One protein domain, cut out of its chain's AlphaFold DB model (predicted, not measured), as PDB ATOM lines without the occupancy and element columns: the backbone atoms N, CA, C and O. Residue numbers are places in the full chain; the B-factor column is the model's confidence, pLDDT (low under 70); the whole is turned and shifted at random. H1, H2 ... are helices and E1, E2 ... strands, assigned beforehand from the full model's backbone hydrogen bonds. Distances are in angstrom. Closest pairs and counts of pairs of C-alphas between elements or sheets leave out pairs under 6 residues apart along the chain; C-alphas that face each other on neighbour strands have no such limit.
ATOM      1  N   VAL A 335      10.196  80.619  13.884       90.00
ATOM      2  CA  VAL A 335      10.997  79.961  12.843       90.00
ATOM      3  C   VAL A 335      11.904  80.961  12.135       90.00
ATOM      4  O   VAL A 335      11.662  82.174  12.163       90.00
ATOM      5  N   CYS A 336      12.927  80.469  11.440       89.25
ATOM      6  CA  CYS A 336      13.714  81.319  10.558       89.25
ATOM      7  C   CYS A 336      12.867  81.830   9.386       89.25
ATOM      8  O   CYS A 336      12.287  81.068   8.615       89.25
ATOM      9  N   GLN A 337      12.849  83.145   9.175       84.81
ATOM     10  CA  GLN A 337      12.109  83.758   8.076       84.81
ATOM     11  C   GLN A 337      12.697  83.431   6.684       84.81
ATOM     12  O   GLN A 337      11.999  83.658   5.693       84.81
ATOM     13  N   THR A 338      13.910  82.868   6.598       83.50
ATOM     14  CA  THR A 338      14.515  82.354   5.356       83.50
ATOM     15  C   THR A 338      14.107  80.896   5.084       83.50
ATOM     16  O   THR A 338      13.293  80.690   4.189       83.50
ATOM     17  N   CYS A 339      14.608  79.905   5.841       84.81
ATOM     18  CA  CYS A 339      14.366  78.470   5.578       84.81
ATOM     19  C   CYS A 339      13.024  77.926   6.103       84.81
ATOM     20  O   CYS A 339      12.581  76.883   5.647       84.81
ATOM     21  N   LYS A 340      12.340  78.651   7.003       84.00
ATOM     22  CA  LYS A 340      11.088  78.261   7.695       84.00
ATOM     23  C   LYS A 340      11.210  77.181   8.769       84.00
ATOM     24  O   LYS A 340      10.212  76.893   9.424       84.00
ATOM     25  N   GLU A 341      12.407  76.674   9.026       81.88
ATOM     26  CA  GLU A 341      12.645  75.686  10.078       81.88
ATOM     27  C   GLU A 341      12.644  76.318  11.491       81.88
ATOM     28  O   GLU A 341      13.120  77.453  11.672       81.88
ATOM     29  N   PRO A 342      12.122  75.604  12.506       79.56
ATOM     30  CA  PRO A 342      12.424  75.840  13.916       79.56
ATOM     31  C   PRO A 342      13.786  75.231  14.303       79.56
ATOM     32  O   PRO A 342      14.322  74.383  13.592       79.56
ATOM     33  N   GLY A 343      14.318  75.601  15.469       72.44
ATOM     34  CA  GLY A 343      15.555  75.030  16.014       72.44
ATOM     35  C   GLY A 343      16.811  75.853  15.720       72.44
ATOM     36  O   GLY A 343      16.756  76.931  15.131       72.44
ATOM     37  N   GLU A 344      17.960  75.352  16.190       73.75
ATOM     38  CA  GLU A 344      19.221  76.108  16.312       73.75
ATOM     39  C   GLU A 344      19.051  77.506  16.946       73.75
ATOM     40  O   GLU A 344      19.693  78.477  16.547       73.75
ATOM     41  N   ASP A 345      18.213  77.614  17.980       75.75
ATOM     42  CA  ASP A 345      17.862  78.873  18.654       75.75
ATOM     43  C   ASP A 345      19.097  79.662  19.130       75.75
ATOM     44  O   ASP A 345      19.128  80.890  19.087       75.75
ATOM     45  N   THR A 346      20.168  78.957  19.516       79.88
ATOM     46  CA  THR A 346      21.468  79.536  19.908       79.88
ATOM     47  C   THR A 346      22.203  80.254  18.770       79.88
ATOM     48  O   THR A 346      23.110  81.041  19.040       79.88
ATOM     49  N   LYS A 347      21.814  80.003  17.515       82.06
ATOM     50  CA  LYS A 347      22.281  80.669  16.291       82.06
ATOM     51  C   LYS A 347      21.171  81.486  15.607       82.06
ATOM     52  O   LYS A 347      21.385  81.992  14.504       82.06
ATOM     53  N   MET A 348      19.992  81.641  16.219       87.38
ATOM     54  CA  MET A 348      18.888  82.420  15.651       87.38
ATOM     55  C   MET A 348      18.898  83.868  16.166       87.38
ATOM     56  O   MET A 348      18.741  84.139  17.353       87.38
ATOM     57  N   LEU A 349      19.048  84.826  15.250       87.44
ATOM     58  CA  LEU A 349      18.923  86.257  15.519       87.44
ATOM     59  C   LEU A 349      17.467  86.703  15.372       87.44
ATOM     60  O   LEU A 349      16.836  86.487  14.336       87.44
ATOM     61  N   VAL A 350      16.946  87.396  16.381       88.56
ATOM     62  CA  VAL A 350      15.630  88.045  16.333       88.56
ATOM     63  C   VAL A 350      15.815  89.531  16.019       88.56
ATOM     64  O   VAL A 350      16.674  90.189  16.594       88.56
ATOM     65  N   CYS A 351      15.038  90.072  15.079       87.38
ATOM     66  CA  CYS A 351      15.153  91.474  14.664       87.38
ATOM     67  C   CYS A 351      14.368  92.425  15.585       87.38
ATOM     68  O   CYS A 351      13.136  92.414  15.543       87.38
ATOM     69  N   ASP A 352      15.055  93.342  16.282       85.88
ATOM     70  CA  ASP A 352      14.502  94.290  17.278       85.88
ATOM     71  C   ASP A 352      13.169  94.963  16.869       85.88
ATOM     72  O   ASP A 352      12.319  95.279  17.705       85.88
ATOM     73  N   MET A 353      13.009  95.251  15.571       84.81
ATOM     74  CA  MET A 353      11.935  96.088  15.015       84.81
ATOM     75  C   MET A 353      10.697  95.333  14.514       84.81
ATOM     76  O   MET A 353       9.614  95.915  14.504       84.81
ATOM     77  N   CYS A 354      10.832  94.075  14.091       85.12
ATOM     78  CA  CYS A 354       9.724  93.263  13.554       85.12
ATOM     79  C   CYS A 354       9.562  91.909  14.260       85.12
ATOM     80  O   CYS A 354       8.642  91.162  13.936       85.12
ATOM     81  N   ASP A 355      10.454  91.614  15.207       88.62
ATOM     82  CA  ASP A 355      10.493  90.429  16.062       88.62
ATOM     83  C   ASP A 355      10.580  89.074  15.325       88.62
ATOM     84  O   ASP A 355      10.389  88.012  15.917       88.62
ATOM     85  N   LYS A 356      10.915  89.084  14.027       87.62
ATOM     86  CA  LYS A 356      11.081  87.863  13.220       87.62
ATOM     87  C   LYS A 356      12.480  87.268  13.398       87.62
ATOM     88  O   LYS A 356      13.459  88.018  13.463       87.62
ATOM     89  N   GLY A 357      12.544  85.938  13.485       88.69
ATOM     90  CA  GLY A 357      13.776  85.161  13.639       88.69
ATOM     91  C   GLY A 357      14.474  84.881  12.305       88.69
ATOM     92  O   GLY A 357      13.829  84.767  11.264       88.69
ATOM     93  N   TYR A 358      15.800  84.782  12.333       88.69
ATOM     94  CA  TYR A 358      16.662  84.439  11.202       88.69
ATOM     95  C   TYR A 358      17.890  83.685  11.730       88.69
ATOM     96  O   TYR A 358      18.582  84.224  12.590       88.69
ATOM     97  N   HIS A 359      18.220  82.489  11.233       89.25
ATOM     98  CA  HIS A 359      19.520  81.891  11.560       89.25
ATOM     99  C   HIS A 359      20.667  82.736  11.008       89.25
ATOM    100  O   HIS A 359      20.565  83.282   9.909       89.25
ATOM    101  N   THR A 360      21.778  82.795  11.738       84.94
ATOM    102  CA  THR A 360      23.015  83.473  11.324       84.94
ATOM    103  C   THR A 360      23.521  83.031   9.950       84.94
ATOM    104  O   THR A 360      23.943  83.874   9.160       84.94
ATOM    105  N   PHE A 361      23.443  81.733   9.646       86.56
ATOM    106  CA  PHE A 361      23.852  81.143   8.364       86.56
ATOM    107  C   PHE A 361      22.817  81.328   7.241       86.56
ATOM    108  O   PHE A 361      23.175  81.305   6.068       86.56
ATOM    109  N   CYS A 362      21.548  81.584   7.576       85.00
ATOM    110  CA  CYS A 362      20.480  81.885   6.614       85.00
ATOM    111  C   CYS A 362      20.383  83.376   6.235       85.00
ATOM    112  O   CYS A 362      19.395  83.812   5.628       85.00
ATOM    113  N   LEU A 363      21.380  84.175   6.617       81.56
ATOM    114  CA  LEU A 363      21.571  85.546   6.158       81.56
ATOM    115  C   LEU A 363      22.529  85.567   4.960       81.56
ATOM    116  O   LEU A 363      23.338  84.663   4.774       81.56
ATOM    117  N   GLN A 364      22.438  86.613   4.138       66.62
ATOM    118  CA  GLN A 364      23.376  86.860   3.041       66.62
ATOM    119  C   GLN A 364      23.992  88.263   3.195       66.62
ATOM    120  O   GLN A 364      23.248  89.248   3.089       66.62
ATOM    121  N   PRO A 365      25.316  88.376   3.440       70.44
ATOM    122  CA  PRO A 365      26.233  87.285   3.804       70.44
ATOM    123  C   PRO A 365      25.849  86.615   5.138       70.44
ATOM    124  O   PRO A 365      25.087  87.185   5.927       70.44
ATOM    125  N   ALA A 366      26.376  85.413   5.374       76.44
ATOM    126  CA  ALA A 366      26.240  84.721   6.653       76.44
ATOM    127  C   ALA A 366      26.934  85.511   7.780       76.44
ATOM    128  O   ALA A 366      27.885  86.256   7.544       76.44
ATOM    129  N   MET A 367      26.427  85.380   9.007       71.75
ATOM    130  CA  MET A 367      26.889  86.126  10.182       71.75
ATOM    131  C   MET A 367      27.592  85.200  11.183       71.75
ATOM    132  O   MET A 367      26.969  84.734  12.134       71.75
ATOM    133  N   ASP A 368      28.896  84.973  11.021       64.19
ATOM    134  CA  ASP A 368      29.668  84.047  11.875       64.19
ATOM    135  C   ASP A 368      29.732  84.463  13.357       64.19
ATOM    136  O   ASP A 368      30.043  83.656  14.234       64.19
ATOM    137  N   THR A 369      29.417  85.727  13.660       66.94
ATOM    138  CA  THR A 369      29.328  86.249  15.027       66.94
ATOM    139  C   THR A 369      27.977  86.912  15.290       66.94
ATOM    140  O   THR A 369      27.472  87.706  14.493       66.94
ATOM    141  N   ILE A 370      27.396  86.608  16.454       68.81
ATOM    142  CA  ILE A 370      26.240  87.336  16.987       68.81
ATOM    143  C   ILE A 370      26.716  88.756  17.345       68.81
ATOM    144  O   ILE A 370      27.657  88.887  18.134       68.81
ATOM    145  N   PRO A 371      26.106  89.823  16.797       67.81
ATOM    146  CA  PRO A 371      26.526  91.187  17.094       67.81
ATOM    147  C   PRO A 371      26.246  91.534  18.561       67.81
ATOM    148  O   PRO A 371      25.189  91.214  19.100       67.81
ATOM    149  N   THR A 372      27.173  92.245  19.204       60.38
ATOM    150  CA  THR A 372      27.028  92.688  20.604       60.38
ATOM    151  C   THR A 372      25.967  93.773  20.798       60.38
ATOM    152  O   THR A 372      25.576  94.052  21.929       60.38
ATOM    153  N   ASN A 373      25.527  94.398  19.702       63.78
ATOM    154  CA  ASN A 373      24.612  95.535  19.667       63.78
ATOM    155  C   ASN A 373      23.354  95.138  18.864       63.78
ATOM    156  O   ASN A 373      23.443  94.308  17.957       63.78
ATOM    157  N   GLY A 374      22.197  95.733  19.190       71.69
ATOM    158  CA  GLY A 374      20.871  95.335  18.674       71.69
ATOM    159  C   GLY A 374      20.790  95.151  17.152       71.69
ATOM    160  O   GLY A 374      21.284  95.979  16.372       71.69
ATOM    161  N   TRP A 375      20.183  94.038  16.725       83.44
ATOM    162  CA  TRP A 375      20.233  93.570  15.340       83.44
ATOM    163  C   TRP A 375      18.934  93.824  14.578       83.44
ATOM    164  O   TRP A 375      17.815  93.679  15.073       83.44
ATOM    165  N   ARG A 376      19.095  94.184  13.301       82.38
ATOM    166  CA  ARG A 376      17.999  94.515  12.388       82.38
ATOM    167  C   ARG A 376      18.167  93.741  11.090       82.38
ATOM    168  O   ARG A 376      19.227  93.810  10.458       82.38
ATOM    169  N   CYS A 377      17.123  93.025  10.680       82.31
ATOM    170  CA  CYS A 377      17.100  92.306   9.410       82.31
ATOM    171  C   CYS A 377      17.081  93.279   8.219       82.31
ATOM    172  O   CYS A 377      16.707  94.445   8.369       82.31
ATOM    173  N   LYS A 378      17.438  92.800   7.019       76.31
ATOM    174  CA  LYS A 378      17.506  93.608   5.781       76.31
ATOM    175  C   LYS A 378      16.244  94.454   5.544       76.31
ATOM    176  O   LYS A 378      16.350  95.625   5.199       76.31
ATOM    177  N   ASN A 379      15.061  93.907   5.831       75.19
ATOM    178  CA  ASN A 379      13.782  94.601   5.643       75.19
ATOM    179  C   ASN A 379      13.534  95.728   6.666       75.19
ATOM    180  O   ASN A 379      12.731  96.623   6.395       75.19
ATOM    181  N   CYS A 380      14.202  95.707   7.822       77.19
ATOM    182  CA  CYS A 380      14.028  96.661   8.924       77.19
ATOM    183  C   CYS A 380      15.227  97.595   9.141       77.19
ATOM    184  O   CYS A 380      15.159  98.474  10.003       77.19
ATOM    185  N   ARG A 381      16.307  97.447   8.367       78.38
ATOM    186  CA  ARG A 381      17.387  98.435   8.316       78.38
ATOM    187  C   ARG A 381      16.910  99.686   7.579       78.38
ATOM    188  O   ARG A 381      16.372  99.618   6.473       78.38
ATOM    189  N   MET A 382      17.103 100.832   8.219       80.81
ATOM    190  CA  MET A 382      16.953 102.165   7.644       80.81
ATOM    191  C   MET A 382      17.921 103.093   8.373       80.81
ATOM    192  O   MET A 382      18.033 103.018   9.597       80.81
ATOM    193  N   CYS A 383      18.640 103.940   7.642       79.00
ATOM    194  CA  CYS A 383      19.536 104.912   8.251       79.00
ATOM    195  C   CYS A 383      18.713 106.016   8.926       79.00
ATOM    196  O   CYS A 383      17.913 106.676   8.262       79.00
ATOM    197  N   VAL A 384      18.921 106.256  10.224       75.06
ATOM    198  CA  VAL A 384      18.162 107.275  10.975       75.06
ATOM    199  C   VAL A 384      18.484 108.716  10.557       75.06
ATOM    200  O   VAL A 384      17.714 109.614  10.877       75.06
ATOM    201  N   GLN A 385      19.587 108.945   9.832       73.19
ATOM    202  CA  GLN A 385      19.983 110.274   9.343       73.19
ATOM    203  C   GLN A 385      19.542 110.560   7.901       73.19
ATOM    204  O   GLN A 385      19.060 111.654   7.626       73.19
ATOM    205  N   CYS A 386      19.688 109.605   6.975       75.62
ATOM    206  CA  CYS A 386      19.374 109.816   5.551       75.62
ATOM    207  C   CYS A 386      18.159 109.023   5.034       75.62
ATOM    208  O   CYS A 386      17.819 109.123   3.860       75.62
ATOM    209  N   GLY A 387      17.509 108.208   5.873       70.94
ATOM    210  CA  GLY A 387      16.346 107.385   5.511       70.94
ATOM    211  C   GLY A 387      16.651 106.170   4.621       70.94
ATOM    212  O   GLY A 387      15.817 105.269   4.514       70.94
ATOM    213  N   THR A 388      17.838 106.108   4.011       74.38
ATOM    214  CA  THR A 388      18.263 105.043   3.091       74.38
ATOM    215  C   THR A 388      18.132 103.652   3.711       74.38
ATOM    216  O   THR A 388      18.600 103.406   4.821       74.38
ATOM    217  N   ARG A 389      17.513 102.729   2.963       65.94
ATOM    218  CA  ARG A 389      17.334 101.302   3.319       65.94
ATOM    219  C   ARG A 389      18.241 100.369   2.508       65.94
ATOM    220  O   ARG A 389      18.472  99.232   2.901       65.94
ATOM    221  N   SER A 390      18.769 100.863   1.391       59.06
ATOM    222  CA  SER A 390      19.715 100.188   0.504       59.06
ATOM    223  C   SER A 390      21.129 100.706   0.761       59.06
ATOM    224  O   SER A 390      21.519 101.754   0.252       59.06
ATOM    225  N   SER A 391      21.883  99.978   1.574       65.56
ATOM    226  CA  SER A 391      23.323 100.163   1.745       65.56
ATOM    227  C   SER A 391      23.931  98.781   1.953       65.56
ATOM    228  O   SER A 391      23.314  97.938   2.610       65.56
ATOM    229  N   GLU A 392      25.076  98.521   1.334       60.53
ATOM    230  CA  GLU A 392      25.693  97.189   1.317       60.53
ATOM    231  C   GLU A 392      26.506  96.947   2.593       60.53
ATOM    232  O   GLU A 392      26.479  95.849   3.146       60.53
ATOM    233  N   GLN A 393      27.100  98.009   3.143       62.12
ATOM    234  CA  GLN A 393      27.771  98.011   4.439       62.12
ATOM    235  C   GLN A 393      27.016  98.915   5.429       62.12
ATOM    236  O   GLN A 393      26.622 100.044   5.126       62.12
ATOM    237  N   TRP A 394      26.777  98.400   6.634       69.62
ATOM    238  CA  TRP A 394      26.080  99.105   7.714       69.62
ATOM    239  C   TRP A 394      27.025  99.284   8.887       69.62
ATOM    240  O   TRP A 394      27.764  98.361   9.225       69.62
ATOM    241  N   HIS A 395      26.964 100.444   9.541       65.75
ATOM    242  CA  HIS A 395      27.776 100.674  10.727       65.75
ATOM    243  C   HIS A 395      27.367  99.712  11.859       65.75
ATOM    244  O   HIS A 395      26.200  99.315  11.941       65.75
ATOM    245  N   HIS A 396      28.296  99.366  12.758       58.91
ATOM    246  CA  HIS A 396      28.133  98.298  13.765       58.91
ATOM    247  C   HIS A 396      26.886  98.425  14.667       58.91
ATOM    248  O   HIS A 396      26.418  97.436  15.221       58.91
ATOM    249  N   ASN A 397      26.304  99.624  14.773       58.84
ATOM    250  CA  ASN A 397      25.082  99.894  15.539       58.84
ATOM    251  C   ASN A 397      23.767  99.671  14.759       58.84
ATOM    252  O   ASN A 397      22.710 100.014  15.275       58.84
ATOM    253  N   SER A 398      23.812  99.175  13.514       63.69
ATOM    254  CA  SER A 398      22.688  98.870  12.593       63.69
ATOM    255  C   SER A 398      21.686 100.001  12.258       63.69
ATOM    256  O   SER A 398      20.839  99.836  11.379       63.69
ATOM    257  N   LEU A 399      21.817 101.169  12.893       69.88
ATOM    258  CA  LEU A 399      20.978 102.368  12.738       69.88
ATOM    259  C   LEU A 399      21.466 103.351  11.657       69.88
ATOM    260  O   LEU A 399      20.762 104.308  11.340       69.88
ATOM    261  N   LEU A 400      22.670 103.153  11.115       76.31
ATOM    262  CA  LEU A 400      23.320 104.051  10.156       76.31
ATOM    263  C   LEU A 400      23.902 103.239   8.995       76.31
ATOM    264  O   LEU A 400      24.527 102.199   9.219       76.31
ATOM    265  N   CYS A 401      23.733 103.730   7.766       78.56
ATOM    266  CA  CYS A 401      24.531 103.251   6.636       78.56
ATOM    267  C   CYS A 401      25.995 103.687   6.802       78.56
ATOM    268  O   CYS A 401      26.265 104.665   7.504       78.56
ATOM    269  N   GLN A 402      26.917 102.991   6.130       75.25
ATOM    270  CA  GLN A 402      28.354 103.289   6.135       75.25
ATOM    271  C   GLN A 402      28.656 104.795   6.037       75.25
ATOM    272  O   GLN A 402      29.218 105.370   6.968       75.25
ATOM    273  N   ASN A 403      28.155 105.463   4.991       71.25
ATOM    274  CA  ASN A 403      28.459 106.874   4.730       71.25
ATOM    275  C   ASN A 403      27.996 107.826   5.852       71.25
ATOM    276  O   ASN A 403      28.551 108.911   5.988       71.25
ATOM    277  N   CYS A 404      26.981 107.453   6.640       76.69
ATOM    278  CA  CYS A 404      26.493 108.235   7.783       76.69
ATOM    279  C   CYS A 404      27.178 107.866   9.113       76.69
ATOM    280  O   CYS A 404      27.081 108.636  10.066       76.69
ATOM    281  N   GLY A 405      27.856 106.715   9.189       73.12
ATOM    282  CA  GLY A 405      28.775 106.380  10.280       73.12
ATOM    283  C   GLY A 405      30.121 107.088  10.110       73.12
ATOM    284  O   GLY A 405      30.542 107.834  10.986       73.12
ATOM    285  N   GLU A 406      30.730 106.966   8.929       67.12
ATOM    286  CA  GLU A 406      32.014 107.600   8.582       67.12
ATOM    287  C   GLU A 406      31.977 109.133   8.732       67.12
ATOM    288  O   GLU A 406      32.949 109.746   9.171       67.12
ATOM    289  N   GLN A 407      30.827 109.757   8.441       61.12
ATOM    290  CA  GLN A 407      30.583 111.194   8.645       61.12
ATOM    291  C   GLN A 407      30.427 111.622  10.119       61.12
ATOM    292  O   GLN A 407      30.339 112.820  10.379       61.12
ATOM    293  N   GLN A 408      30.380 110.689  11.076       60.88
ATOM    294  CA  GLN A 408      30.384 110.990  12.516       60.88
ATOM    295  C   GLN A 408      31.772 110.824  13.138       60.88
ATOM    296  O   GLN A 408      32.153 111.658  13.956       60.88
ATOM    297  N   ASP A 409      32.544 109.817  12.718       52.41
ATOM    298  CA  ASP A 409      33.922 109.629  13.195       52.41
ATOM    299  C   ASP A 409      34.928 110.588  12.522       52.41
ATOM    300  O   ASP A 409      35.980 110.883  13.089       52.41
TER     301      ASP A 409
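Overview. This is residues 335 to 409 of the 1158 residues of the protein "Histone-lysine N-methyltransferase 2C-like protein" of Labeo rohita (UniProt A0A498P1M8). The domain has little regular structure: a small hairpin of two short strands, E1 and E2, sits among loops toward one end, and a short helix, H1, is at the other end. The long loop stretch of residues 360 to 401 winds between them. The 75 printed residues hold E1, E2 and H1 in that order, a mixed class with 14 residues in named elements. The whole is compact, with a radius of gyration of the C-alphas of 12.9 A, yet only just elongated, spanning 40 by 20 by 18 A.

Along the chain. E1 is residues 348 to 350, beginning at C-alpha 348 (18.888, 82.420, 15.651). E2 is residues 357 to 359. H1 is residues 402 to 409, 11.0 A long, ending at C-alpha 409 (33.922, 109.629, 13.195).

Arrangement. E1 and E2 form an antiparallel hairpin, their directions at 148 degrees. N 349 and O 358 are within hydrogen-bond range at 2.8 A. E1 and H1 are apart. In H1, 3 of 4 O i to N i+4 pairs are within range.

Size, cuts and confidence. The C-alphas farthest apart, of Glu 341 and Asp 409, are 40.2 A apart. The printed part has no cut. The link from E2 to H1 is long, 42 residues. The pLDDT is under 70 at residues 364, 368 to 373, 389 to 399 and 406 to 409.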